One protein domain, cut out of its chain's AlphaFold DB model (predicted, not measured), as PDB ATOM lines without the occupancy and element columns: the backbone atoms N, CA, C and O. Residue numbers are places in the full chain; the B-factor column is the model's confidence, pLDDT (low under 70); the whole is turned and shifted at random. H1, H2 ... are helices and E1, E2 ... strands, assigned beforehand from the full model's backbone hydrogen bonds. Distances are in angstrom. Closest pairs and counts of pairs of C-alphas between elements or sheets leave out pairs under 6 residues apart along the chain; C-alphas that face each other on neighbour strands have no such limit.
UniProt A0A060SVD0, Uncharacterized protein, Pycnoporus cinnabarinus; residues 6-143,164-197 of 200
ATOM      1  N   PHE A   6     -17.556  35.601 -16.220       84.44
ATOM      2  CA  PHE A   6     -16.968  36.913 -15.957       84.44
ATOM      3  C   PHE A   6     -18.022  37.919 -15.500       84.44
ATOM      4  O   PHE A   6     -19.148  37.953 -16.009       84.44
ATOM      5  N   ALA A   7     -17.606  38.799 -14.589       85.38
ATOM      6  CA  ALA A   7     -18.348  40.008 -14.274       85.38
ATOM      7  C   ALA A   7     -18.483  40.885 -15.529       85.38
ATOM      8  O   ALA A   7     -17.567  40.981 -16.354       85.38
ATOM      9  N   ASN A   8     -19.634  41.530 -15.678       83.06
ATOM     10  CA  ASN A   8     -19.916  42.438 -16.786       83.06
ATOM     11  C   ASN A   8     -20.767  43.622 -16.285       83.06
ATOM     12  O   ASN A   8     -21.390  43.520 -15.232       83.06
ATOM     13  N   PRO A   9     -20.820  44.752 -17.011       83.25
ATOM     14  CA  PRO A   9     -21.508  45.949 -16.525       83.25
ATOM     15  C   PRO A   9     -23.048  45.861 -16.554       83.25
ATOM     16  O   PRO A   9     -23.702  46.826 -16.173       83.25
ATOM     17  N   PHE A  10     -23.640  44.744 -17.001       78.94
ATOM     18  CA  PHE A  10     -25.093  44.595 -17.169       78.94
ATOM     19  C   PHE A  10     -25.723  43.486 -16.307       78.94
ATOM     20  O   PHE A  10     -26.936  43.495 -16.109       78.94
ATOM     21  N   GLN A  11     -24.944  42.505 -15.839       72.12
ATOM     22  CA  GLN A  11     -25.384  41.339 -15.060       72.12
ATOM     23  C   GLN A  11     -24.262  40.902 -14.105       72.12
ATOM     24  O   GLN A  11     -23.095  41.131 -14.411       72.12
ATOM     25  N   GLU A  12     -24.595  40.231 -12.996       74.56
ATOM     26  CA  GLU A  12     -23.605  39.817 -11.982       74.56
ATOM     27  C   GLU A  12     -22.496  38.922 -12.563       74.56
ATOM     28  O   GLU A  12     -21.321  39.250 -12.425       74.56
ATOM     29  N   GLU A  13     -22.848  37.857 -13.294       81.69
ATOM     30  CA  GLU A  13     -21.897  36.987 -14.003       81.69
ATOM     31  C   GLU A  13     -22.516  36.447 -15.302       81.69
ATOM     32  O   GLU A  13     -23.716  36.167 -15.378       81.69
ATOM     33  N   CYS A  14     -21.705  36.322 -16.352       85.50
ATOM     34  CA  CYS A  14     -22.125  35.788 -17.646       85.50
ATOM     35  C   CYS A  14     -20.959  35.060 -18.323       85.50
ATOM     36  O   CYS A  14     -19.798  35.438 -18.137       85.50
ATOM     37  N   HIS A  15     -21.259  34.039 -19.131       89.00
ATOM     38  CA  HIS A  15     -20.220  33.330 -19.867       89.00
ATOM     39  C   HIS A  15     -19.578  34.252 -20.913       89.00
ATOM     40  O   HIS A  15     -20.247  35.077 -21.536       89.00
ATOM     41  N   ARG A  16     -18.284  34.086 -21.170       89.50
ATOM     42  CA  ARG A  16     -17.545  34.835 -22.190       89.50
ATOM     43  C   ARG A  16     -16.639  33.899 -22.968       89.50
ATOM     44  O   ARG A  16     -16.002  33.009 -22.414       89.50
ATOM     45  N   VAL A  17     -16.528  34.166 -24.264       90.19
ATOM     46  CA  VAL A  17     -15.487  33.554 -25.091       90.19
ATOM     47  C   VAL A  17     -14.298  34.490 -25.013       90.19
ATOM     48  O   VAL A  17     -14.396  35.641 -25.421       90.19
ATOM     49  N   THR A  18     -13.191  34.037 -24.445       89.00
ATOM     50  CA  THR A  18     -11.978  34.860 -24.360       89.00
ATOM     51  C   THR A  18     -11.240  34.888 -25.690       89.00
ATOM     52  O   THR A  18     -10.751  35.939 -26.091       89.00
ATOM     53  N   ARG A  19     -11.221  33.751 -26.391       89.94
ATOM     54  CA  ARG A  19     -10.614  33.587 -27.708       89.94
ATOM     55  C   ARG A  19     -11.260  32.426 -28.456       89.94
ATOM     56  O   ARG A  19     -11.704  31.453 -27.851       89.94
ATOM     57  N   SER A  20     -11.317  32.529 -29.776       92.69
ATOM     58  CA  SER A  20     -11.735  31.438 -30.658       92.69
ATOM     59  C   SER A  20     -10.920  31.470 -31.943       92.69
ATOM     60  O   SER A  20     -10.689  32.542 -32.496       92.69
ATOM     61  N   TYR A  21     -10.504  30.307 -32.429       95.75
ATOM     62  CA  TYR A  21      -9.718  30.196 -33.653       95.75
ATOM     63  C   TYR A  21     -10.585  29.748 -34.826       95.75
ATOM     64  O   TYR A  21     -11.497  28.935 -34.659       95.75
ATOM     65  N   VAL A  22     -10.312  30.289 -36.010       96.69
ATOM     66  CA  VAL A  22     -10.973  29.922 -37.271       96.69
ATOM     67  C   VAL A  22      -9.960  29.869 -38.411       96.69
ATOM     68  O   VAL A  22      -8.924  30.519 -38.350       96.69
ATOM     69  N   SER A  23     -10.269  29.107 -39.458       96.12
ATOM     70  CA  SER A  23      -9.351  28.829 -40.571       96.12
ATOM     71  C   SER A  23      -9.419  29.823 -41.736       96.12
ATOM     72  O   SER A  23      -8.714  29.644 -42.725       96.12
ATOM     73  N   SER A  24     -10.267  30.858 -41.665       95.00
ATOM     74  CA  SER A  24     -10.396  31.851 -42.740       95.00
ATOM     75  C   SER A  24     -10.601  33.272 -42.217       95.00
ATOM     76  O   SER A  24     -11.252  33.489 -41.188       95.00
ATOM     77  N   LEU A  25     -10.075  34.257 -42.954       93.88
ATOM     78  CA  LEU A  25     -10.221  35.678 -42.627       93.88
ATOM     79  C   LEU A  25     -11.681  36.134 -42.701       93.88
ATOM     80  O   LEU A  25     -12.123  36.920 -41.865       93.88
ATOM     81  N   GLU A  26     -12.475  35.608 -43.636       93.88
ATOM     82  CA  GLU A  26     -13.902  35.934 -43.722       93.88
ATOM     83  C   GLU A  26     -14.644  35.480 -42.462       93.88
ATOM     84  O   GLU A  26     -15.508  36.196 -41.949       93.88
ATOM     85  N   ALA A  27     -14.288  34.309 -41.921       94.44
ATOM     86  CA  ALA A  27     -14.860  33.808 -40.680       94.44
ATOM     87  C   ALA A  27     -14.461  34.663 -39.467       94.44
ATOM     88  O   ALA A  27     -15.295  34.829 -38.564       94.44
ATOM     89  N   VAL A  28     -13.240  35.221 -39.454       95.44
ATOM     90  CA  VAL A  28     -12.792  36.206 -38.453       95.44
ATOM     91  C   VAL A  28     -13.662  37.456 -38.545       95.44
ATOM     92  O   VAL A  28     -14.372  37.776 -37.590       95.44
ATOM     93  N   VAL A  29     -13.688  38.103 -39.713       94.12
ATOM     94  CA  VAL A  29     -14.419  39.358 -39.943       94.12
ATOM     95  C   VAL A  29     -15.900  39.203 -39.606       94.12
ATOM     96  O   VAL A  29     -16.450  40.002 -38.848       94.12
ATOM     97  N   ASN A  30     -16.549  38.154 -40.114       92.81
ATOM     98  CA  ASN A  30     -17.968  37.897 -39.880       92.81
ATOM     99  C   ASN A  30     -18.269  37.653 -38.393       92.81
ATOM    100  O   ASN A  30     -19.224  38.207 -37.852       92.81
ATOM    101  N   GLY A  31     -17.459  36.840 -37.705       92.44
ATOM    102  CA  GLY A  31     -17.698  36.539 -36.293       92.44
ATOM    103  C   GLY A  31     -17.421  37.718 -35.365       92.44
ATOM    104  O   GLY A  31     -18.169  37.912 -34.408       92.44
ATOM    105  N   ARG A  32     -16.419  38.549 -35.664       93.75
ATOM    106  CA  ARG A  32     -16.190  39.792 -34.919       93.75
ATOM    107  C   ARG A  32     -17.326  40.776 -35.178       93.75
ATOM    108  O   ARG A  32     -18.053  41.126 -34.257       93.75
ATOM    109  N   ARG A  33     -17.552  41.145 -36.441       90.19
ATOM    110  CA  ARG A  33     -18.496  42.204 -36.829       90.19
ATOM    111  C   ARG A  33     -19.947  41.898 -36.466       90.19
ATOM    112  O   ARG A  33     -20.639  42.778 -35.972       90.19
ATOM    113  N   ASN A  34     -20.410  40.676 -36.732       88.69
ATOM    114  CA  ASN A  34     -21.831  40.335 -36.605       88.69
ATOM    115  C   ASN A  34     -22.159  39.599 -35.305       88.69
ATOM    116  O   ASN A  34     -23.329  39.486 -34.947       88.69
ATOM    117  N   ARG A  35     -21.148  39.041 -34.625       87.69
ATOM    118  CA  ARG A  35     -21.343  38.235 -33.414       87.69
ATOM    119  C   ARG A  35     -20.556  38.726 -32.201       87.69
ATOM    120  O   ARG A  35     -20.711  38.135 -31.144       87.69
ATOM    121  N   GLY A  36     -19.711  39.753 -32.321       91.19
ATOM    122  CA  GLY A  36     -18.880  40.236 -31.214       91.19
ATOM    123  C   GLY A  36     -17.929  39.176 -30.647       91.19
ATOM    124  O   GLY A  36     -17.483  39.306 -29.513       91.19
ATOM    125  N   LEU A  37     -17.640  38.100 -31.390       93.06
ATOM    126  CA  LEU A  37     -16.777  37.019 -30.913       93.06
ATOM    127  C   LEU A  37     -15.308  37.365 -31.179       93.06
ATOM    128  O   LEU A  37     -14.995  37.748 -32.311       93.06
ATOM    129  N   PRO A  38     -14.393  37.167 -30.211       93.50
ATOM    130  CA  PRO A  38     -12.960  37.373 -30.409       93.50
ATOM    131  C   PRO A  38     -12.380  36.221 -31.237       93.50
ATOM    132  O   PRO A  38     -11.757  35.290 -30.721       93.50
ATOM    133  N   ARG A  39     -12.675  36.240 -32.537       95.06
ATOM    134  CA  ARG A  39     -12.101  35.313 -33.506       95.06
ATOM    135  C   ARG A  39     -10.723  35.780 -33.931       95.06
ATOM    136  O   ARG A  39     -10.529  36.972 -34.174       95.06
ATOM    137  N   GLU A  40      -9.830  34.815 -34.057       94.81
ATOM    138  CA  GLU A  40      -8.473  34.959 -34.565       94.81
ATOM    139  C   GLU A  40      -8.230  33.898 -35.641       94.81
ATOM    140  O   GLU A  40      -8.824  32.814 -35.616       94.81
ATOM    141  N   LEU A  41      -7.385  34.231 -36.614       96.44
ATOM    142  CA  LEU A  41      -7.014  33.307 -37.676       96.44
ATOM    143  C   LEU A  41      -5.999  32.287 -37.145       96.44
ATOM    144  O   LEU A  41      -5.049  32.658 -36.456       96.44
ATOM    145  N   ALA A  42      -6.180  31.018 -37.494       97.44
ATOM    146  CA  ALA A  42      -5.203  29.969 -37.239       97.44
ATOM    147  C   ALA A  42      -5.234  28.904 -38.332       97.44
ATOM    148  O   ALA A  42      -6.262  28.673 -38.972       97.44
ATOM    149  N   GLU A  43      -4.115  28.213 -38.491       97.56
ATOM    150  CA  GLU A  43      -4.046  26.977 -39.249       97.56
ATOM    151  C   GLU A  43      -4.455  25.800 -38.359       97.56
ATOM    152  O   GLU A  43      -4.045  25.687 -37.202       97.56
ATOM    153  N   PHE A  44      -5.288  24.923 -38.916       97.81
ATOM    154  CA  PHE A  44      -5.736  23.698 -38.269       97.81
ATOM    155  C   PHE A  44      -5.122  22.522 -39.011       97.81
ATOM    156  O   PHE A  44      -5.432  22.298 -40.181       97.81
ATOM    157  N   VAL A  45      -4.295  21.749 -38.318       97.50
ATOM    158  CA  VAL A  45      -3.743  20.503 -38.847       97.50
ATOM    159  C   VAL A  45      -4.492  19.351 -38.199       97.50
ATOM    160  O   VAL A  45      -4.478  19.199 -36.977       97.50
ATOM    161  N   LEU A  46      -5.179  18.571 -39.034       96.38
ATOM    162  CA  LEU A  46      -5.915  17.380 -38.632       96.38
ATOM    163  C   LEU A  46      -5.206  16.158 -39.211       96.38
ATOM    164  O   LEU A  46      -5.124  16.007 -40.430       96.38
ATOM    165  N   THR A  47      -4.681  15.298 -38.346       96.75
ATOM    166  CA  THR A  47      -3.896  14.128 -38.748       96.75
ATOM    167  C   THR A  47      -4.534  12.859 -38.185       96.75
ATOM    168  O   THR A  47      -4.646  12.728 -36.965       96.75
ATOM    169  N   PRO A  48      -4.965  11.905 -39.031       95.88
ATOM    170  CA  PRO A  48      -5.425  10.606 -38.552       95.88
ATOM    171  C   PRO A  48      -4.330   9.915 -37.738       95.88
ATOM    172  O   PRO A  48      -3.168   9.902 -38.144       95.88
ATOM    173  N   SER A  49      -4.690   9.325 -36.601       90.81
ATOM    174  CA  SER A  49      -3.726   8.578 -35.795       90.81
ATOM    175  C   SER A  49      -3.344   7.272 -36.483       90.81
ATOM    176  O   SER A  49      -4.207   6.542 -36.973       90.81
ATOM    177  N   LEU A  50      -2.048   6.959 -36.476       88.31
ATOM    178  CA  LEU A  50      -1.533   5.670 -36.939       88.31
ATOM    179  C   LEU A  50      -1.708   4.566 -35.884       88.31
ATOM    180  O   LEU A  50      -1.871   3.403 -36.241       88.31
ATOM    181  N   ASP A  51      -1.722   4.932 -34.599       86.44
ATOM    182  CA  ASP A  51      -1.775   3.988 -33.475       86.44
ATOM    183  C   ASP A  51      -3.206   3.671 -33.018       86.44
ATOM    184  O   ASP A  51      -3.471   2.628 -32.417       86.44
ATOM    185  N   HIS A  52      -4.149   4.579 -33.282       84.19
ATOM    186  CA  HIS A  52      -5.534   4.461 -32.846       84.19
ATOM    187  C   HIS A  52      -6.496   4.643 -34.018       84.19
ATOM    188  O   HIS A  52      -6.695   5.749 -34.516       84.19
ATOM    189  N   GLN A  53      -7.143   3.548 -34.418       85.25
ATOM    190  CA  GLN A  53      -8.175   3.562 -35.451       85.25
ATOM    191  C   GLN A  53      -9.281   4.574 -35.092       85.25
ATOM    192  O   GLN A  53      -9.723   4.631 -33.948       85.25
ATOM    193  N   GLU A  54      -9.700   5.384 -36.070       89.38
ATOM    194  CA  GLU A  54     -10.685   6.479 -35.935       89.38
ATOM    195  C   GLU A  54     -10.253   7.679 -35.075       89.38
ATOM    196  O   GLU A  54     -11.000   8.656 -34.982       89.38
ATOM    197  N   ALA A  55      -9.068   7.655 -34.460       93.12
ATOM    198  CA  ALA A  55      -8.586   8.802 -33.708       93.12
ATOM    199  C   ALA A  55      -8.011   9.885 -34.633       93.12
ATOM    200  O   ALA A  55      -7.423   9.599 -35.677       93.12
ATOM    201  N   MET A  56      -8.163  11.141 -34.219       95.19
ATOM    202  CA  MET A  56      -7.728  12.318 -34.964       95.19
ATOM    203  C   MET A  56      -6.898  13.218 -34.058       95.19
ATOM    204  O   MET A  56      -7.385  13.705 -33.036       95.19
ATOM    205  N   GLU A  57      -5.651  13.450 -34.434       95.38
ATOM    206  CA  GLU A  57      -4.830  14.495 -33.847       95.38
ATOM    207  C   GLU A  57      -5.238  15.848 -34.426       95.38
ATOM    208  O   GLU A  57      -5.377  16.004 -35.638       95.38
ATOM    209  N   VAL A  58      -5.448  16.823 -33.547       95.06
ATOM    210  CA  VAL A  58      -5.807  18.194 -33.900       95.06
ATOM    211  C   VAL A  58      -4.769  19.126 -33.304       95.06
ATOM    212  O   VAL A  58      -4.580  19.136 -32.086       95.06
ATOM    213  N   ARG A  59      -4.137  19.934 -34.154       96.12
ATOM    214  CA  ARG A  59      -3.216  21.010 -33.768       96.12
ATOM    215  C   ARG A  59      -3.690  22.346 -34.320       96.12
ATOM    216  O   ARG A  59      -4.187  22.405 -35.445       96.12
ATOM    217  N   VAL A  60      -3.526  23.407 -33.532       96.88
ATOM    218  CA  VAL A  60      -3.913  24.777 -33.902       96.88
ATOM    219  C   VAL A  60      -2.700  25.694 -33.823       96.88
ATOM    220  O   VAL A  60      -2.096  25.824 -32.757       96.88
ATOM    221  N   PHE A  61      -2.379  26.346 -34.937       96.69
ATOM    222  CA  PHE A  61      -1.243  27.253 -35.086       96.69
ATOM    223  C   PHE A  61      -1.754  28.672 -35.369       96.69
ATOM    224  O   PHE A  61      -2.233  28.939 -36.474       96.69
ATOM    225  N   PRO A  62      -1.718  29.591 -34.389       96.12
ATOM    226  CA  PRO A  62      -2.184  30.963 -34.580       96.12
ATOM    227  C   PRO A  62      -1.422  31.682 -35.695       96.12
ATOM    228  O   PRO A  62      -0.219  31.474 -35.864       96.12
ATOM    229  N   ALA A  63      -2.104  32.558 -36.433       95.19
ATOM    230  CA  ALA A  63      -1.438  33.459 -37.368       95.19
ATOM    231  C   ALA A  63      -0.545  34.450 -36.602       95.19
ATOM    232  O   ALA A  63      -0.989  35.064 -35.630       95.19
ATOM    233  N   ILE A  64       0.701  34.613 -37.050       93.19
ATOM    234  CA  ILE A  64       1.670  35.557 -36.466       93.19
ATOM    235  C   ILE A  64       1.853  36.795 -37.343       93.19
ATOM    236  O   ILE A  64       2.062  37.892 -36.829       93.19
ATOM    237  N   THR A  65       1.726  36.644 -38.665       90.06
ATOM    238  CA  THR A  65       1.779  37.752 -39.619       90.06
ATOM    239  C   THR A  65       0.737  37.560 -40.717       90.06
ATOM    240  O   THR A  65       0.382  36.446 -41.095       90.06
ATOM    241  N   PHE A  66       0.239  38.679 -41.243       90.62
ATOM    242  CA  PHE A  66      -0.765  38.710 -42.309       90.62
ATOM    243  C   PHE A  66      -0.177  39.210 -43.638       90.62
ATOM    244  O   PHE A  66      -0.893  39.746 -44.489       90.62
ATOM    245  N   SER A  67       1.142  39.065 -43.827       84.88
ATOM    246  CA  SER A  67       1.753  39.121 -45.161       84.88
ATOM    247  C   SER A  67       1.171  38.017 -46.049       84.88
ATOM    248  O   SER A  67       0.466  37.132 -45.576       84.88
ATOM    249  N   ARG A  68       1.387  38.091 -47.366       85.12
ATOM    250  CA  ARG A  68       1.001  37.012 -48.286       85.12
ATOM    251  C   ARG A  68       2.268  36.279 -48.740       85.12
ATOM    252  O   ARG A  68       3.090  36.929 -49.386       85.12
ATOM    253  N   PRO A  69       2.421  34.973 -48.452       89.44
ATOM    254  CA  PRO A  69       1.493  34.103 -47.713       89.44
ATOM    255  C   PRO A  69       1.407  34.443 -46.213       89.44
ATOM    256  O   PRO A  69       2.340  35.024 -45.663       89.44
ATOM    257  N   ILE A  70       0.273  34.096 -45.589       93.69
ATOM    258  CA  ILE A  70       0.056  34.248 -44.140       93.69
ATOM    259  C   ILE A  70       1.032  33.319 -43.426       93.69
ATOM    260  O   ILE A  70       1.134  32.148 -43.796       93.69
ATOM    261  N   GLU A  71       1.726  33.831 -42.415       95.69
ATOM    262  CA  GLU A  71       2.640  33.028 -41.607       95.69
ATOM    263  C   GLU A  71       1.955  32.634 -40.300       95.69
ATOM    264  O   GLU A  71       1.339  33.460 -39.616       95.69
ATOM    265  N   TYR A  72       2.090  31.360 -39.948       95.94
ATOM    266  CA  TYR A  72       1.565  30.781 -38.718       95.94
ATOM    267  C   TYR A  72       2.705  30.477 -37.749       95.94
ATOM    268  O   TYR A  72       3.863  30.339 -38.149       95.94
ATOM    269  N   ALA A  73       2.378  30.393 -36.461       95.12
ATOM    270  CA  ALA A  73       3.328  29.986 -35.437       95.12
ATOM    271  C   ALA A  73       3.946  28.619 -35.780       95.12
ATOM    272  O   ALA A  73       3.263  27.725 -36.271       95.12
ATOM    273  N   SER A  74       5.234  28.437 -35.482       93.94
ATOM    274  CA  SER A  74       5.914  27.148 -35.663       93.94
ATOM    275  C   SER A  74       5.501  26.105 -34.619       93.94
ATOM    276  O   SER A  74       5.603  24.906 -34.872       93.94
ATOM    277  N   SER A  75       5.025  26.553 -33.456       92.38
ATOM    278  CA  SER A  75       4.511  25.723 -32.367       92.38
ATOM    279  C   SER A  75       2.995  25.894 -32.220       92.38
ATOM    280  O   SER A  75       2.502  27.027 -32.283       92.38
ATOM    281  N   PRO A  76       2.235  24.812 -31.988       95.06
ATOM    282  CA  PRO A  76       0.797  24.915 -31.802       95.06
ATOM    283  C   PRO A  76       0.456  25.457 -30.410       95.06
ATOM    284  O   PRO A  76       1.033  25.038 -29.412       95.06
ATOM    285  N   CYS A  77      -0.545  26.333 -30.319       92.62
ATOM    286  CA  CYS A  77      -1.060  26.800 -29.025       92.62
ATOM    287  C   CYS A  77      -2.067  25.820 -28.400       92.62
ATOM    288  O   CYS A  77      -2.437  25.950 -27.233       92.62
ATOM    289  N   PHE A  78      -2.558  24.865 -29.195       93.12
ATOM    290  CA  PHE A  78      -3.476  23.812 -28.785       93.12
ATOM    291  C   PHE A  78      -3.139  22.521 -29.533       93.12
ATOM    292  O   PHE A  78      -3.002  22.544 -30.759       93.12
ATOM    293  N   ALA A  79      -3.046  21.400 -28.815       93.44
ATOM    294  CA  ALA A  79      -2.875  20.084 -29.421       93.44
ATOM    295  C   ALA A  79      -3.555  18.975 -28.608       93.44
ATOM    296  O   ALA A  79      -3.331  18.831 -27.400       93.44
ATOM    297  N   THR A  80      -4.357  18.148 -29.280       92.38
ATOM    298  CA  THR A  80      -5.016  17.001 -28.652       92.38
ATOM    299  C   THR A  80      -5.246  15.846 -29.621       92.38
ATOM    300  O   THR A  80      -5.468  16.058 -30.810       92.38
ATOM    301  N   LEU A  81      -5.234  14.621 -29.099       93.50
ATOM    302  CA  LEU A  81      -5.671  13.422 -29.805       93.50
ATOM    303  C   LEU A  81      -7.110  13.095 -29.407       93.50
ATOM    304  O   LEU A  81      -7.360  12.715 -28.265       93.50
ATOM    305  N   ILE A  82      -8.050  13.218 -30.340       93.62
ATOM    306  CA  ILE A  82      -9.464  12.883 -30.148       93.62
ATOM    307  C   ILE A  82      -9.669  11.405 -30.486       93.62
ATOM    308  O   ILE A  82      -9.393  10.987 -31.604       93.62
ATOM    309  N   LYS A  83     -10.186  10.621 -29.537       93.75
ATOM    310  CA  LYS A  83     -10.486   9.188 -29.679       93.75
ATOM    311  C   LYS A  83     -11.994   8.956 -29.537       93.75
ATOM    312  O   LYS A  83     -12.513   9.088 -28.421       93.75
ATOM    313  N   PRO A  84     -12.719   8.628 -30.619       91.94
ATOM    314  CA  PRO A  84     -14.131   8.272 -30.532       91.94
ATOM    315  C   PRO A  84     -14.369   7.111 -29.558       91.94
ATOM    316  O   PRO A  84     -13.534   6.219 -29.412       91.94
ATOM    317  N   ILE A  85     -15.514   7.110 -28.872       91.00
ATOM    318  CA  ILE A  85     -15.950   5.969 -28.057       91.00
ATOM    319  C   ILE A  85     -16.924   5.143 -28.895       91.00
ATOM    320  O   ILE A  85     -18.134   5.212 -28.699       91.00
ATOM    321  N   SER A  86     -16.391   4.369 -29.840       85.38
ATOM    322  CA  SER A  86     -17.180   3.728 -30.904       85.38
ATOM    323  C   SER A  86     -18.180   2.671 -30.403       85.38
ATOM    324  O   SER A  86     -19.108   2.317 -31.122       85.38
ATOM    325  N   TRP A  87     -18.041   2.184 -29.162       88.38
ATOM    326  CA  TRP A  87     -19.015   1.269 -28.550       88.38
ATOM    327  C   TRP A  87     -20.249   1.976 -27.969       88.38
ATOM    328  O   TRP A  87     -21.255   1.316 -27.710       88.38
ATOM    329  N   LEU A  88     -20.190   3.293 -27.737       88.56
ATOM    330  CA  LEU A  88     -21.317   4.056 -27.211       88.56
ATOM    331  C   LEU A  88     -22.128   4.629 -28.384       88.56
ATOM    332  O   LEU A  88     -21.571   5.381 -29.186       88.56
ATOM    333  N   PRO A  89     -23.434   4.326 -28.498       88.81
ATOM    334  CA  PRO A  89     -24.254   4.928 -29.539       88.81
ATOM    335  C   PRO A  89     -24.395   6.436 -29.308       88.81
ATOM    336  O   PRO A  89     -24.310   6.915 -28.174       88.81
ATOM    337  N   ALA A  90     -24.697   7.176 -30.376       91.06
ATOM    338  CA  ALA A  90     -25.045   8.587 -30.268       91.06
ATOM    339  C   ALA A  90     -26.201   8.763 -29.273       91.06
ATOM    340  O   ALA A  90     -27.254   8.140 -29.440       91.06
ATOM    341  N   ILE A  91     -26.032   9.614 -28.265       88.94
ATOM    342  CA  ILE A  91     -27.052   9.865 -27.245       88.94
ATOM    343  C   ILE A  91     -27.854  11.124 -27.590       88.94
ATOM    344  O   ILE A  91     -27.262  12.116 -28.027       88.94
ATOM    345  N   PRO A  92     -29.188  11.121 -27.404       89.19
ATOM    346  CA  PRO A  92     -29.967  12.350 -27.430       89.19
ATOM    347  C   PRO A  92     -29.449  13.301 -26.354       89.19
ATOM    348  O   PRO A  92     -29.288  12.914 -25.198       89.19
ATOM    349  N   THR A  93     -29.185  14.543 -26.729       86.31
ATOM    350  CA  THR A  93     -28.696  15.568 -25.810       86.31
ATOM    351  C   THR A  93     -29.302  16.922 -26.160       86.31
ATOM    352  O   THR A  93     -29.696  17.188 -27.301       86.31
ATOM    353  N   SER A  94     -29.416  17.770 -25.145       84.31
ATOM    354  CA  SER A  94     -29.811  19.164 -25.279       84.31
ATOM    355  C   SER A  94     -28.738  20.044 -24.662       84.31
ATOM    356  O   SER A  94     -28.363  19.842 -23.506       84.31
ATOM    357  N   LEU A  95     -28.267  21.035 -25.413       77.62
ATOM    358  CA  LEU A  95     -27.449  22.093 -24.845       77.62
ATOM    359  C   LEU A  95     -28.384  23.039 -24.078       77.62
ATOM    360  O   LEU A  95     -29.356  23.517 -24.677       77.62
ATOM    361  N   PRO A  96     -28.129  23.309 -22.785       80.50
ATOM    362  CA  PRO A  96     -28.906  24.304 -22.061       80.50
ATOM    363  C   PRO A  96     -28.753  25.670 -22.737       80.50
ATOM    364  O   PRO A  96     -27.787  25.914 -23.463       80.50
ATOM    365  N   ARG A  97     -29.701  26.575 -22.488       84.00
ATOM    366  CA  ARG A  97     -29.590  27.965 -22.942       84.00
ATOM    367  C   ARG A  97     -28.308  28.582 -22.378       84.00
ATOM    368  O   ARG A  97     -28.120  28.605 -21.164       84.00
ATOM    369  N   ILE A  98     -27.451  29.099 -23.254       84.62
ATOM    370  CA  ILE A  98     -26.177  29.727 -22.882       84.62
ATOM    371  C   ILE A  98     -26.219  31.185 -23.319       84.62
ATOM    372  O   ILE A  98     -26.413  31.494 -24.494       84.62
ATOM    373  N   ARG A  99     -25.980  32.090 -22.369       86.56
ATOM    374  CA  ARG A  99     -25.800  33.515 -22.652       86.56
ATOM    375  C   ARG A  99     -24.318  33.840 -22.643       86.56
ATOM    376  O   ARG A  99     -23.649  33.580 -21.648       86.56
ATOM    377  N   LEU A 100     -23.827  34.394 -23.747       89.50
ATOM    378  CA  LEU A 100     -22.468  34.893 -23.877       89.50
ATOM    379  C   LEU A 100     -22.476  36.420 -23.858       89.50
ATOM    380  O   LEU A 100     -23.101  37.040 -24.717       89.50
ATOM    381  N   CYS A 101     -21.742  37.015 -22.929       90.94
ATOM    382  CA  CYS A 101     -21.558  38.454 -22.825       90.94
ATOM    383  C   CYS A 101     -20.134  38.793 -23.258       90.94
ATOM    384  O   CYS A 101     -19.166  38.555 -22.535       90.94
ATOM    385  N   GLN A 102     -20.005  39.319 -24.471       92.00
ATOM    386  CA  GLN A 102     -18.722  39.673 -25.060       92.00
ATOM    387  C   GLN A 102     -18.452  41.164 -24.851       92.00
ATOM    388  O   GLN A 102     -19.332  41.982 -25.147       92.00
ATOM    389  N   PRO A 103     -17.265  41.545 -24.357       92.06
ATOM    390  CA  PRO A 103     -16.892  42.947 -24.270       92.06
ATOM    391  C   PRO A 103     -16.656  43.549 -25.657       92.06
ATOM    392  O   PRO A 103     -16.579  42.817 -26.650       92.06
ATOM    393  N   PRO A 104     -16.492  44.881 -25.726       92.88
ATOM    394  CA  PRO A 104     -15.954  45.534 -26.902       92.88
ATOM    395  C   PRO A 104     -14.674  44.846 -27.385       92.88
ATOM    396  O   PRO A 104     -13.841  44.411 -26.588       92.88
ATOM    397  N   LEU A 105     -14.537  44.751 -28.701       93.69
ATOM    398  CA  LEU A 105     -13.359  44.207 -29.356       93.69
ATOM    399  C   LEU A 105     -12.545  45.342 -29.961       93.69
ATOM    400  O   LEU A 105     -13.092  46.241 -30.600       93.69
ATOM    401  N   GLU A 106     -11.231  45.257 -29.822       90.81
ATOM    402  CA  GLU A 106     -10.314  46.201 -30.449       90.81
ATOM    403  C   GLU A 106     -10.284  46.019 -31.973       90.81
ATOM    404  O   GLU A 106     -10.520  44.923 -32.500       90.81
ATOM    405  N   SER A 107     -10.016  47.115 -32.683       91.44
ATOM    406  CA  SER A 107      -9.724  47.109 -34.116       91.44
ATOM    407  C   SER A 107      -8.226  47.205 -34.365       91.44
ATOM    408  O   SER A 107      -7.542  47.954 -33.672       91.44
ATOM    409  N   SER A 108      -7.746  46.561 -35.423       91.31
ATOM    410  CA  SER A 108      -6.433  46.864 -35.998       91.31
ATOM    411  C   SER A 108      -6.499  48.065 -36.944       91.31
ATOM    412  O   SER A 108      -7.524  48.307 -37.588       91.31
ATOM    413  N   SER A 109      -5.384  48.793 -37.076       87.62
ATOM    414  CA  SER A 109      -5.214  49.838 -38.094       87.62
ATOM    415  C   SER A 109      -5.260  49.291 -39.525       87.62
ATOM    416  O   SER A 109      -5.563  50.042 -40.447       87.62
ATOM    417  N   ASP A 110      -4.977  47.998 -39.715       89.25
ATOM    418  CA  ASP A 110      -5.009  47.312 -41.013       89.25
ATOM    419  C   ASP A 110      -6.001  46.136 -40.990       89.25
ATOM    420  O   ASP A 110      -5.700  45.007 -41.385       89.25
ATOM    421  N   ALA A 111      -7.224  46.411 -40.523       87.12
ATOM    422  CA  ALA A 111      -8.302  45.421 -40.453       87.12
ATOM    423  C   ALA A 111      -8.640  44.791 -41.820       87.12
ATOM    424  O   ALA A 111      -9.175  43.685 -41.877       87.12
ATOM    425  N   SER A 112      -8.321  45.473 -42.928       84.94
ATOM    426  CA  SER A 112      -8.401  44.920 -44.288       84.94
ATOM    427  C   SER A 112      -7.476  43.728 -44.515       84.94
ATOM    428  O   SER A 112      -7.779  42.877 -45.352       84.94
ATOM    429  N   ARG A 113      -6.352  43.674 -43.798       88.44
ATOM    430  CA  ARG A 113      -5.328  42.642 -43.938       88.44
ATOM    431  C   ARG A 113      -5.477  41.540 -42.895       88.44
ATOM    432  O   ARG A 113      -5.412  40.370 -43.257       88.44
ATOM    433  N   ASP A 114      -5.684  41.901 -41.630       88.56
ATOM    434  CA  ASP A 114      -5.734  40.941 -40.515       88.56
ATOM    435  C   ASP A 114      -7.148  40.528 -40.076       88.56
ATOM    436  O   ASP A 114      -7.327  39.590 -39.297       88.56
ATOM    437  N   GLY A 115      -8.181  41.199 -40.590       87.88
ATOM    438  CA  GLY A 115      -9.573  40.911 -40.256       87.88
ATOM    439  C   GLY A 115      -9.980  41.307 -38.832       87.88
ATOM    440  O   GLY A 115     -11.116  41.018 -38.436       87.88
ATOM    441  N   LEU A 116      -9.118  41.984 -38.061       90.88
ATOM    442  CA  LEU A 116      -9.393  42.439 -36.697       90.88
ATOM    443  C   LEU A 116     -10.299  43.673 -36.717       90.88
ATOM    444  O   LEU A 116      -9.903  44.797 -36.417       90.88
ATOM    445  N   VAL A 117     -11.559  43.449 -37.082       91.44
ATOM    446  CA  VAL A 117     -12.617  44.458 -37.029       91.44
ATOM    447  C   VAL A 117     -12.981  44.717 -35.570       91.44
ATOM    448  O   VAL A 117     -13.273  43.779 -34.819       91.44
ATOM    449  N   GLY A 118     -12.955  45.990 -35.181       89.25
ATOM    450  CA  GLY A 118     -13.339  46.427 -33.844       89.25
ATOM    451  C   GLY A 118     -14.847  46.466 -33.661       89.25
ATOM    452  O   GLY A 118     -15.620  46.648 -34.603       89.25
ATOM    453  N   VAL A 119     -15.259  46.303 -32.413       90.19
ATOM    454  CA  VAL A 119     -16.651  46.297 -31.990       90.19
ATOM    455  C   VAL A 119     -16.738  47.173 -30.745       90.19
ATOM    456  O   VAL A 119     -16.296  46.747 -29.686       90.19
ATOM    457  N   PRO A 120     -17.281  48.398 -30.826       90.00
ATOM    458  CA  PRO A 120     -17.158  49.372 -29.737       90.00
ATOM    459  C   PRO A 120     -18.118  49.122 -28.565       90.00
ATOM    460  O   PRO A 120     -18.020  49.781 -27.536       90.00
ATOM    461  N   LYS A 121     -19.078  48.203 -28.718       89.69
ATOM    462  CA  LYS A 121     -20.130  47.929 -27.734       89.69
ATOM    463  C   LYS A 121     -20.054  46.493 -27.246       89.69
ATOM    464  O   LYS A 121     -19.656  45.594 -27.986       89.69
ATOM    465  N   TRP A 122     -20.522  46.281 -26.024       90.62
ATOM    466  CA  TRP A 122     -20.783  44.943 -25.514       90.62
ATOM    467  C   TRP A 122     -21.831  44.233 -26.372       90.62
ATOM    468  O   TRP A 122     -22.785  44.857 -26.838       90.62
ATOM    469  N   HIS A 123     -21.654  42.932 -26.563       90.00
ATOM    470  CA  HIS A 123     -22.581  42.087 -27.306       90.00
ATOM    471  C   HIS A 123     -23.099  40.969 -26.415       90.00
ATOM    472  O   HIS A 123     -22.322  40.248 -25.792       90.00
ATOM    473  N   LEU A 124     -24.419  40.804 -26.396       90.06
ATOM    474  CA  LEU A 124     -25.068  39.641 -25.810       90.06
ATOM    475  C   LEU A 124     -25.434  38.665 -26.928       90.06
ATOM    476  O   LEU A 124     -26.139  39.030 -27.870       90.06
ATOM    477  N   LEU A 125     -24.982  37.420 -26.808       89.12
ATOM    478  CA  LEU A 125     -25.467  36.310 -27.618       89.12
ATOM    479  C   LEU A 125     -26.237  35.359 -26.731       89.12
ATOM    480  O   LEU A 125     -25.690  34.797 -25.787       89.12
ATOM    481  N   ASP A 126     -27.500  35.165 -27.063       87.69
ATOM    482  CA  ASP A 126     -28.383  34.287 -26.318       87.69
ATOM    483  C   ASP A 126     -28.661  33.029 -27.129       87.69
ATOM    484  O   ASP A 126     -29.569  32.987 -27.958       87.69
ATOM    485  N   TYR A 127     -27.822  32.017 -26.942       83.00
ATOM    486  CA  TYR A 127     -28.000  30.742 -27.612       83.00
ATOM    487  C   TYR A 127     -29.180  30.021 -26.972       83.00
ATOM    488  O   TYR A 127     -29.096  29.558 -25.831       83.00
ATOM    489  N   SER A 128     -30.275  29.925 -27.727       77.44
ATOM    490  CA  SER A 128     -31.424  29.109 -27.357       77.44
ATOM    491  C   SER A 128     -31.022  27.644 -27.218       77.44
ATOM    492  O   SER A 128     -29.986  27.218 -27.735       77.44
ATOM    493  N   GLU A 129     -31.882  26.859 -26.571       77.38
ATOM    494  CA  GLU A 129     -31.700  25.414 -26.473       77.38
ATOM    495  C   GLU A 129     -31.401  24.807 -27.849       77.38
ATOM    496  O   GLU A 129     -32.140  25.016 -28.815       77.38
ATOM    497  N   ALA A 130     -30.303  24.061 -27.927       81.31
ATOM    498  CA  ALA A 130     -29.994  23.224 -29.074       81.31
ATOM    499  C   ALA A 130     -30.339  21.785 -28.710       81.31
ATOM    500  O   ALA A 130     -30.044  21.340 -27.601       81.31
ATOM    501  N   LYS A 131     -30.962  21.051 -29.629       86.81
ATOM    502  CA  LYS A 131     -31.301  19.635 -29.438       86.81
ATOM    503  C   LYS A 131     -30.693  18.816 -30.553       86.81
ATOM    504  O   LYS A 131     -30.536  19.298 -31.674       86.81
ATOM    505  N   GLY A 132     -30.356  17.575 -30.245       90.44
ATOM    506  CA  GLY A 132     -29.664  16.751 -31.211       90.44
ATOM    507  C   GLY A 132     -29.148  15.449 -30.643       90.44
ATOM    508  O   GLY A 132     -29.572  14.991 -29.579       90.44
ATOM    509  N   ARG A 133     -28.216  14.863 -31.382       92.06
ATOM    510  CA  ARG A 133     -27.515  13.643 -31.005       92.06
ATOM    511  C   ARG A 133     -26.027  13.924 -30.944       92.06
ATOM    512  O   ARG A 133     -25.495  14.625 -31.805       92.06
ATOM    513  N   ALA A 134     -25.360  13.366 -29.942       91.06
ATOM    514  CA  ALA A 134     -23.918  13.485 -29.817       91.06
ATOM    515  C   ALA A 134     -23.252  12.142 -29.529       91.06
ATOM    516  O   ALA A 134     -23.765  11.329 -28.760       91.06
ATOM    517  N   ASN A 135     -22.083  11.942 -30.126       91.19
ATOM    518  CA  ASN A 135     -21.169  10.859 -29.801       91.19
ATOM    519  C   ASN A 135     -20.205  11.315 -28.710       91.19
ATOM    520  O   ASN A 135     -19.722  12.448 -28.728       91.19
ATOM    521  N   ALA A 136     -19.889  10.422 -27.779       91.56
ATOM    522  CA  ALA A 136     -18.840  10.682 -26.809       91.56
ATOM    523  C   ALA A 136     -17.461  10.429 -27.432       91.56
ATOM    524  O   ALA A 136     -17.265   9.491 -28.206       91.56
ATOM    525  N   PHE A 137     -16.486  11.241 -27.043       92.19
ATOM    526  CA  PHE A 137     -15.080  11.014 -27.349       92.19
ATOM    527  C   PHE A 137     -14.241  11.163 -26.084       92.19
ATOM    528  O   PHE A 137     -14.622  11.853 -25.137       92.19
ATOM    529  N   ARG A 138     -13.082  10.513 -26.064       92.50
ATOM    530  CA  ARG A 138     -11.994  10.819 -25.132       92.50
ATOM    531  C   ARG A 138     -10.997  11.708 -25.839       92.50
ATOM    532  O   ARG A 138     -10.902  11.673 -27.063       92.50
ATOM    533  N   HIS A 139     -10.242  12.474 -25.076       90.31
ATOM    534  CA  HIS A 139      -9.151  13.236 -25.647       90.31
ATOM    535  C   HIS A 139      -7.896  13.091 -24.789       90.31
ATOM    536  O   HIS A 139      -7.977  12.863 -23.580       90.31
ATOM    537  N   GLU A 140      -6.742  13.193 -25.433       90.62
ATOM    538  CA  GLU A 140      -5.434  13.151 -24.787       90.62
ATOM    539  C   GLU A 140      -4.657  14.417 -25.137       90.62
ATOM    540  O   GLU A 140      -4.706  14.905 -26.267       90.62
ATOM    541  N   ALA A 141      -3.991  14.983 -24.139       90.06
ATOM    542  CA  ALA A 141      -3.145  16.157 -24.280       90.06
ATOM    543  C   ALA A 141      -1.881  15.819 -25.080       90.06
ATOM    544  O   ALA A 141      -1.239  14.820 -24.776       90.06
ATOM    545  N   LEU A 142      -1.505  16.647 -26.058       90.38
ATOM    546  CA  LEU A 142      -0.323  16.390 -26.893       90.38
ATOM    547  C   LEU A 142       0.770  17.458 -26.797       90.38
ATOM    548  O   LEU A 142       1.870  17.211 -27.288       90.38
ATOM    549  N   LEU A 143       0.520  18.615 -26.173       87.19
ATOM    550  CA  LEU A 143       1.572  19.621 -26.021       87.19
ATOM    551  C   LEU A 143       2.596  19.165 -24.969       87.19
ATOM    552  O   LEU A 143       2.201  18.840 -23.836       87.19
ATOM    553  N   GLN A 164       1.700  16.101 -20.068       69.81
ATOM    554  CA  GLN A 164       1.263  16.773 -21.304       69.81
ATOM    555  C   GLN A 164       0.109  17.756 -21.025       69.81
ATOM    556  O   GLN A 164      -0.651  17.557 -20.070       69.81
ATOM    557  N   ARG A 165      -0.025  18.811 -21.846       83.81
ATOM    558  CA  ARG A 165      -1.108  19.818 -21.785       83.81
ATOM    559  C   ARG A 165      -1.881  19.888 -23.105       83.81
ATOM    560  O   ARG A 165      -1.378  19.495 -24.151       83.81
ATOM    561  N   VAL A 166      -3.131  20.345 -23.046       86.94
ATOM    562  CA  VAL A 166      -3.959  20.547 -24.251       86.94
ATOM    563  C   VAL A 166      -3.702  21.927 -24.867       86.94
ATOM    564  O   VAL A 166      -3.872  22.097 -26.068       86.94
ATOM    565  N   ALA A 167      -3.269  22.889 -24.049       88.25
ATOM    566  CA  ALA A 167      -3.071  24.284 -24.414       88.25
ATOM    567  C   ALA A 167      -1.785  24.868 -23.800       88.25
ATOM    568  O   ALA A 167      -1.304  24.372 -22.776       88.25
ATOM    569  N   ASP A 168      -1.244  25.910 -24.430       86.94
ATOM    570  CA  ASP A 168       0.025  26.561 -24.066       86.94
ATOM    571  C   ASP A 168      -0.083  27.546 -22.883       86.94
ATOM    572  O   ASP A 168       0.923  27.889 -22.267       86.94
ATOM    573  N   GLY A 169      -1.295  27.987 -22.533       83.38
ATOM    574  CA  GLY A 169      -1.546  28.999 -21.505       83.38
ATOM    575  C   GLY A 169      -1.404  30.450 -21.979       83.38
ATOM    576  O   GLY A 169      -1.699  31.350 -21.194       83.38
ATOM    577  N   ILE A 170      -1.003  30.687 -23.234       84.12
ATOM    578  CA  ILE A 170      -0.758  32.018 -23.821       84.12
ATOM    579  C   ILE A 170      -1.682  32.244 -25.025       84.12
ATOM    580  O   ILE A 170      -2.523  33.148 -25.019       84.12
ATOM    581  N   GLY A 171      -1.542  31.418 -26.065       80.25
ATOM    582  CA  GLY A 171      -2.426  31.386 -27.225       80.25
ATOM    583  C   GLY A 171      -3.788  30.791 -26.874       80.25
ATOM    584  O   GLY A 171      -4.821  31.309 -27.293       80.25
ATOM    585  N   PHE A 172      -3.829  29.782 -26.011       83.19
ATOM    586  CA  PHE A 172      -5.068  29.191 -25.524       83.19
ATOM    587  C   PHE A 172      -4.988  28.963 -24.005       83.19
ATOM    588  O   PHE A 172      -3.953  28.514 -23.516       83.19
ATOM    589  N   PRO A 173      -6.045  29.257 -23.222       81.38
ATOM    590  CA  PRO A 173      -6.001  29.069 -21.773       81.38
ATOM    591  C   PRO A 173      -5.648  27.627 -21.380       81.38
ATOM    592  O   PRO A 173      -6.268  26.682 -21.873       81.38
ATOM    593  N   ASP A 174      -4.700  27.458 -20.455       77.25
ATOM    594  CA  ASP A 174      -4.358  26.151 -19.880       77.25
ATOM    595  C   ASP A 174      -5.469  25.706 -18.919       77.25
ATOM    596  O   ASP A 174      -5.425  25.927 -17.707       77.25
ATOM    597  N   VAL A 175      -6.515  25.121 -19.495       71.62
ATOM    598  CA  VAL A 175      -7.621  24.497 -18.770       71.62
ATOM    599  C   VAL A 175      -7.416  22.988 -18.706       71.62
ATOM    600  O   VAL A 175      -6.814  22.388 -19.594       71.62
ATOM    601  N   GLU A 176      -7.928  22.354 -17.650       73.44
ATOM    602  CA  GLU A 176      -8.091  20.899 -17.615       73.44
ATOM    603  C   GLU A 176      -9.475  20.545 -18.160       73.44
ATOM    604  O   GLU A 176     -10.457  20.612 -17.414       73.44
ATOM    605  N   PRO A 177      -9.610  20.228 -19.455       71.81
ATOM    606  CA  PRO A 177     -10.879  19.740 -19.972       71.81
ATOM    607  C   PRO A 177     -11.275  18.424 -19.290       71.81
ATOM    608  O   PRO A 177     -10.438  17.616 -18.879       71.81
ATOM    609  N   TYR A 178     -12.582  18.172 -19.219       77.38
ATOM    610  CA  TYR A 178     -13.097  16.869 -18.811       77.38
ATOM    611  C   TYR A 178     -12.544  15.772 -19.721       77.38
ATOM    612  O   TYR A 178     -12.554  15.923 -20.937       77.38
ATOM    613  N   LYS A 179     -12.149  14.625 -19.151       76.38
ATOM    614  CA  LYS A 179     -11.592  13.467 -19.891       76.38
ATOM    615  C   LYS A 179     -12.458  12.984 -21.065       76.38
ATOM    616  O   LYS A 179     -11.964  12.288 -21.950       76.38
ATOM    617  N   PHE A 180     -13.737  13.340 -21.051       83.88
ATOM    618  CA  PHE A 180     -14.723  13.021 -22.068       83.88
ATOM    619  C   PHE A 180     -15.297  14.306 -22.657       83.88
ATOM    620  O   PHE A 180     -15.603  15.244 -21.921       83.88
ATOM    621  N   GLY A 181     -15.478  14.318 -23.970       85.12
ATOM    622  CA  GLY A 181     -16.203  15.355 -24.690       85.12
ATOM    623  C   GLY A 181     -17.366  14.772 -25.480       85.12
ATOM    624  O   GLY A 181     -17.526  13.553 -25.586       85.12
ATOM    625  N   VAL A 182     -18.184  15.662 -26.035       87.62
ATOM    626  CA  VAL A 182     -19.309  15.309 -26.901       87.62
ATOM    627  C   VAL A 182     -19.130  15.956 -28.269       87.62
ATOM    628  O   VAL A 182     -18.838  17.144 -28.374       87.62
ATOM    629  N   HIS A 183     -19.300  15.166 -29.321       86.38
ATOM    630  CA  HIS A 183     -19.334  15.612 -30.706       86.38
ATOM    631  C   HIS A 183     -20.766  15.472 -31.213       86.38
ATOM    632  O   HIS A 183     -21.283  14.362 -31.325       86.38
ATOM    633  N   TRP A 184     -21.408  16.598 -31.503       85.50
ATOM    634  CA  TRP A 184     -22.763  16.633 -32.043       85.50
ATOM    635  C   TRP A 184     -22.761  16.173 -33.501       85.50
ATOM    636  O   TRP A 184     -22.202  16.854 -34.354       85.50
ATOM    637  N   THR A 185     -23.388  15.032 -33.783       83.62
ATOM    638  CA  THR A 185     -23.531  14.498 -35.148       83.62
ATOM    639  C   THR A 185     -24.732  15.094 -35.866       83.62
ATOM    640  O   THR A 185     -24.733  15.245 -37.082       83.62
ATOM    641  N   GLU A 186     -25.759  15.441 -35.095       85.88
ATOM    642  CA  GLU A 186     -26.988  16.065 -35.558       85.88
ATOM    643  C   GLU A 186     -27.331  17.156 -34.554       85.88
ATOM    644  O   GLU A 186     -27.462  16.869 -33.363       85.88
ATOM    645  N   VAL A 187     -27.466  18.400 -35.007       85.50
ATOM    646  CA  VAL A 187     -27.859  19.512 -34.141       85.50
ATOM    647  C   VAL A 187     -28.887  20.383 -34.844       85.50
ATOM    648  O   VAL A 187     -28.689  20.835 -35.969       85.50
ATOM    649  N   ILE A 188     -29.994  20.629 -34.154       82.56
ATOM    650  CA  ILE A 188     -30.975  21.640 -34.521       82.56
ATOM    651  C   ILE A 188     -30.783  22.779 -33.531       82.56
ATOM    652  O   ILE A 188     -30.999  22.615 -32.327       82.56
ATOM    653  N   MET A 189     -30.348  23.928 -34.040       79.81
ATOM    654  CA  MET A 189     -30.169  25.128 -33.235       79.81
ATOM    655  C   MET A 189     -30.629  26.369 -33.991       79.81
ATOM    656  O   MET A 189     -30.404  26.500 -35.196       79.81
ATOM    657  N   THR A 190     -31.212  27.315 -33.264       79.44
ATOM    658  CA  THR A 190     -31.415  28.671 -33.764       79.44
ATOM    659  C   THR A 190     -30.150  29.467 -33.479       79.44
ATOM    660  O   THR A 190     -29.738  29.618 -32.329       79.44
ATOM    661  N   LEU A 191     -29.496  29.950 -34.534       74.44
ATOM    662  CA  LEU A 191     -28.326  30.805 -34.377       74.44
ATOM    663  C   LEU A 191     -28.775  32.173 -33.851       74.44
ATOM    664  O   LEU A 191     -29.573  32.831 -34.524       74.44
ATOM    665  N   PRO A 192     -28.272  32.625 -32.693       75.81
ATOM    666  CA  PRO A 192     -28.654  33.925 -32.180       75.81
ATOM    667  C   PRO A 192     -28.051  35.039 -33.024       75.81
ATOM    668  O   PRO A 192     -26.905  34.954 -33.482       75.81
ATOM    669  N   GLN A 193     -28.814  36.115 -33.182       77.94
ATOM    670  CA  GLN A 193     -28.242  37.401 -33.552       77.94
ATOM    671  C   GLN A 193     -27.635  38.034 -32.305       77.94
ATOM    672  O   GLN A 193     -28.229  37.986 -31.227       77.94
ATOM    673  N   ALA A 194     -26.440  38.600 -32.442       80.94
ATOM    674  CA  ALA A 194     -25.839  39.324 -31.340       80.94
ATOM    675  C   ALA A 194     -26.568  40.656 -31.156       80.94
ATOM    676  O   ALA A 194     -26.748  41.413 -32.111       80.94
ATOM    677  N   VAL A 195     -26.990  40.925 -29.926       85.62
ATOM    678  CA  VAL A 195     -27.666  42.170 -29.572       85.62
ATOM    679  C   VAL A 195     -26.618  43.113 -28.983       85.62
ATOM    680  O   VAL A 195     -26.052  42.792 -27.931       85.62
ATOM    681  N   PRO A 196     -26.318  44.251 -29.638       82.00
ATOM    682  CA  PRO A 196     -25.448  45.254 -29.049       82.00
ATOM    683  C   PRO A 196     -26.151  45.844 -27.827       82.00
ATOM    684  O   PRO A 196     -27.267  46.355 -27.922       82.00
ATOM    685  N   LEU A 197     -25.496  45.777 -26.676       81.94
ATOM    686  CA  LEU A 197     -25.995  46.401 -25.458       81.94
ATOM    687  C   LEU A 197     -25.724  47.909 -25.541       81.94
ATOM    688  O   LEU A 197     -24.697  48.340 -26.076       81.94
TER     689      LEU A 197
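What this domain is: This is residues 6 to 143 and 164 to 197 of the 200 residues of an uncharacterized protein of Pycnoporus cinnabarinus (UniProt A0A060SVD0). A strongly twisted wall of seven strands sweeps round an incomplete ring, with E1, E2 and E3 along one side, E4 at the turn, and E5, E8 and E9 along the opposite side. The strand pair E6 and E7 continues that opposite side, and H1 packs on E2 between it and E7. The printed part has 172 residues, with two named helices and nine named strands, which follow each other along the chain as E1, H1, E2, E3, E4, E5, E6, H2, E7, E8 and E9; the large sheet is branched at E8, which has E4, E5 and E9 as neighbours, and is mixed, with E1 and E2 parallel and its other neighbour pairs antiparallel, while E6 and E7 make a small antiparallel sheet. The class is mostly strand, with 81 residues, under half, in named elements. The whole is compact, with a radius of gyration of the C-alphas of 17.6 A, and spans 48 by 39 by 25 A.

How they stand to each other: E8, residues 130 to 141, bends by 82 degrees at residue 133. E4, residues 78 to 84, and E5, residues 91 to 95, lie on one side of it, and E9, residues 180 to 188, on the other; each is antiparallel to E8, with N 83 and O 138 at 2.8 A, N 93 and O 132 at 2.9 A, and N 135 and O 183 at 2.8 A. E2, residues 39 to 48, E3, residues 56 to 65, and E4 form a meander, each strand the antiparallel neighbour of the one before, with N 45 and O 59 at 2.9 A and N 58 and O 80 at 2.8 A. E1, residues 20 to 22, is parallel to E2, with N 40 and O 20 at 2.9 A. E1, H1, residues 25 to 35, and E2 form a strand-helix-strand unit, two parallel neighbour strands with a helix between, and its crossover is right-handed. H1 is over E2, at a height over the sheet of 7.6 A; their closest C-alphas, Val 28 and Arg 39, are 5.1 A apart. E5 runs on into E6, residues 98 to 102, which is antiparallel to E7, residues 123 to 127, with N 100 and O 125 at 2.8 A. H2, residues 111 to 114, only grazes the large sheet. In H1 every O i to N i+4 pair is within hydrogen-bond range; H2 is too short for one.

Where its parts are: E1 begins at C-alpha 20, (-11.735, 31.438, -30.658). E8 is 28.2 A long, E3 27.5 A, E2 26.1 A and H1 14.7 A. E9 is 22.2 A long and ends at C-alpha 188, (-30.975, 21.640, -34.521).

The domain as a whole: The C-alphas of Trp 87 and Ser 109, the two farthest apart, are 51.4 A apart. Residues 144 to 163 are not printed, with 5.5 A between C-alphas 143 and 164. The link from E3 to E4 is long. Residue 164 has a pLDDT under 70; the mean of the printed part is 88.5.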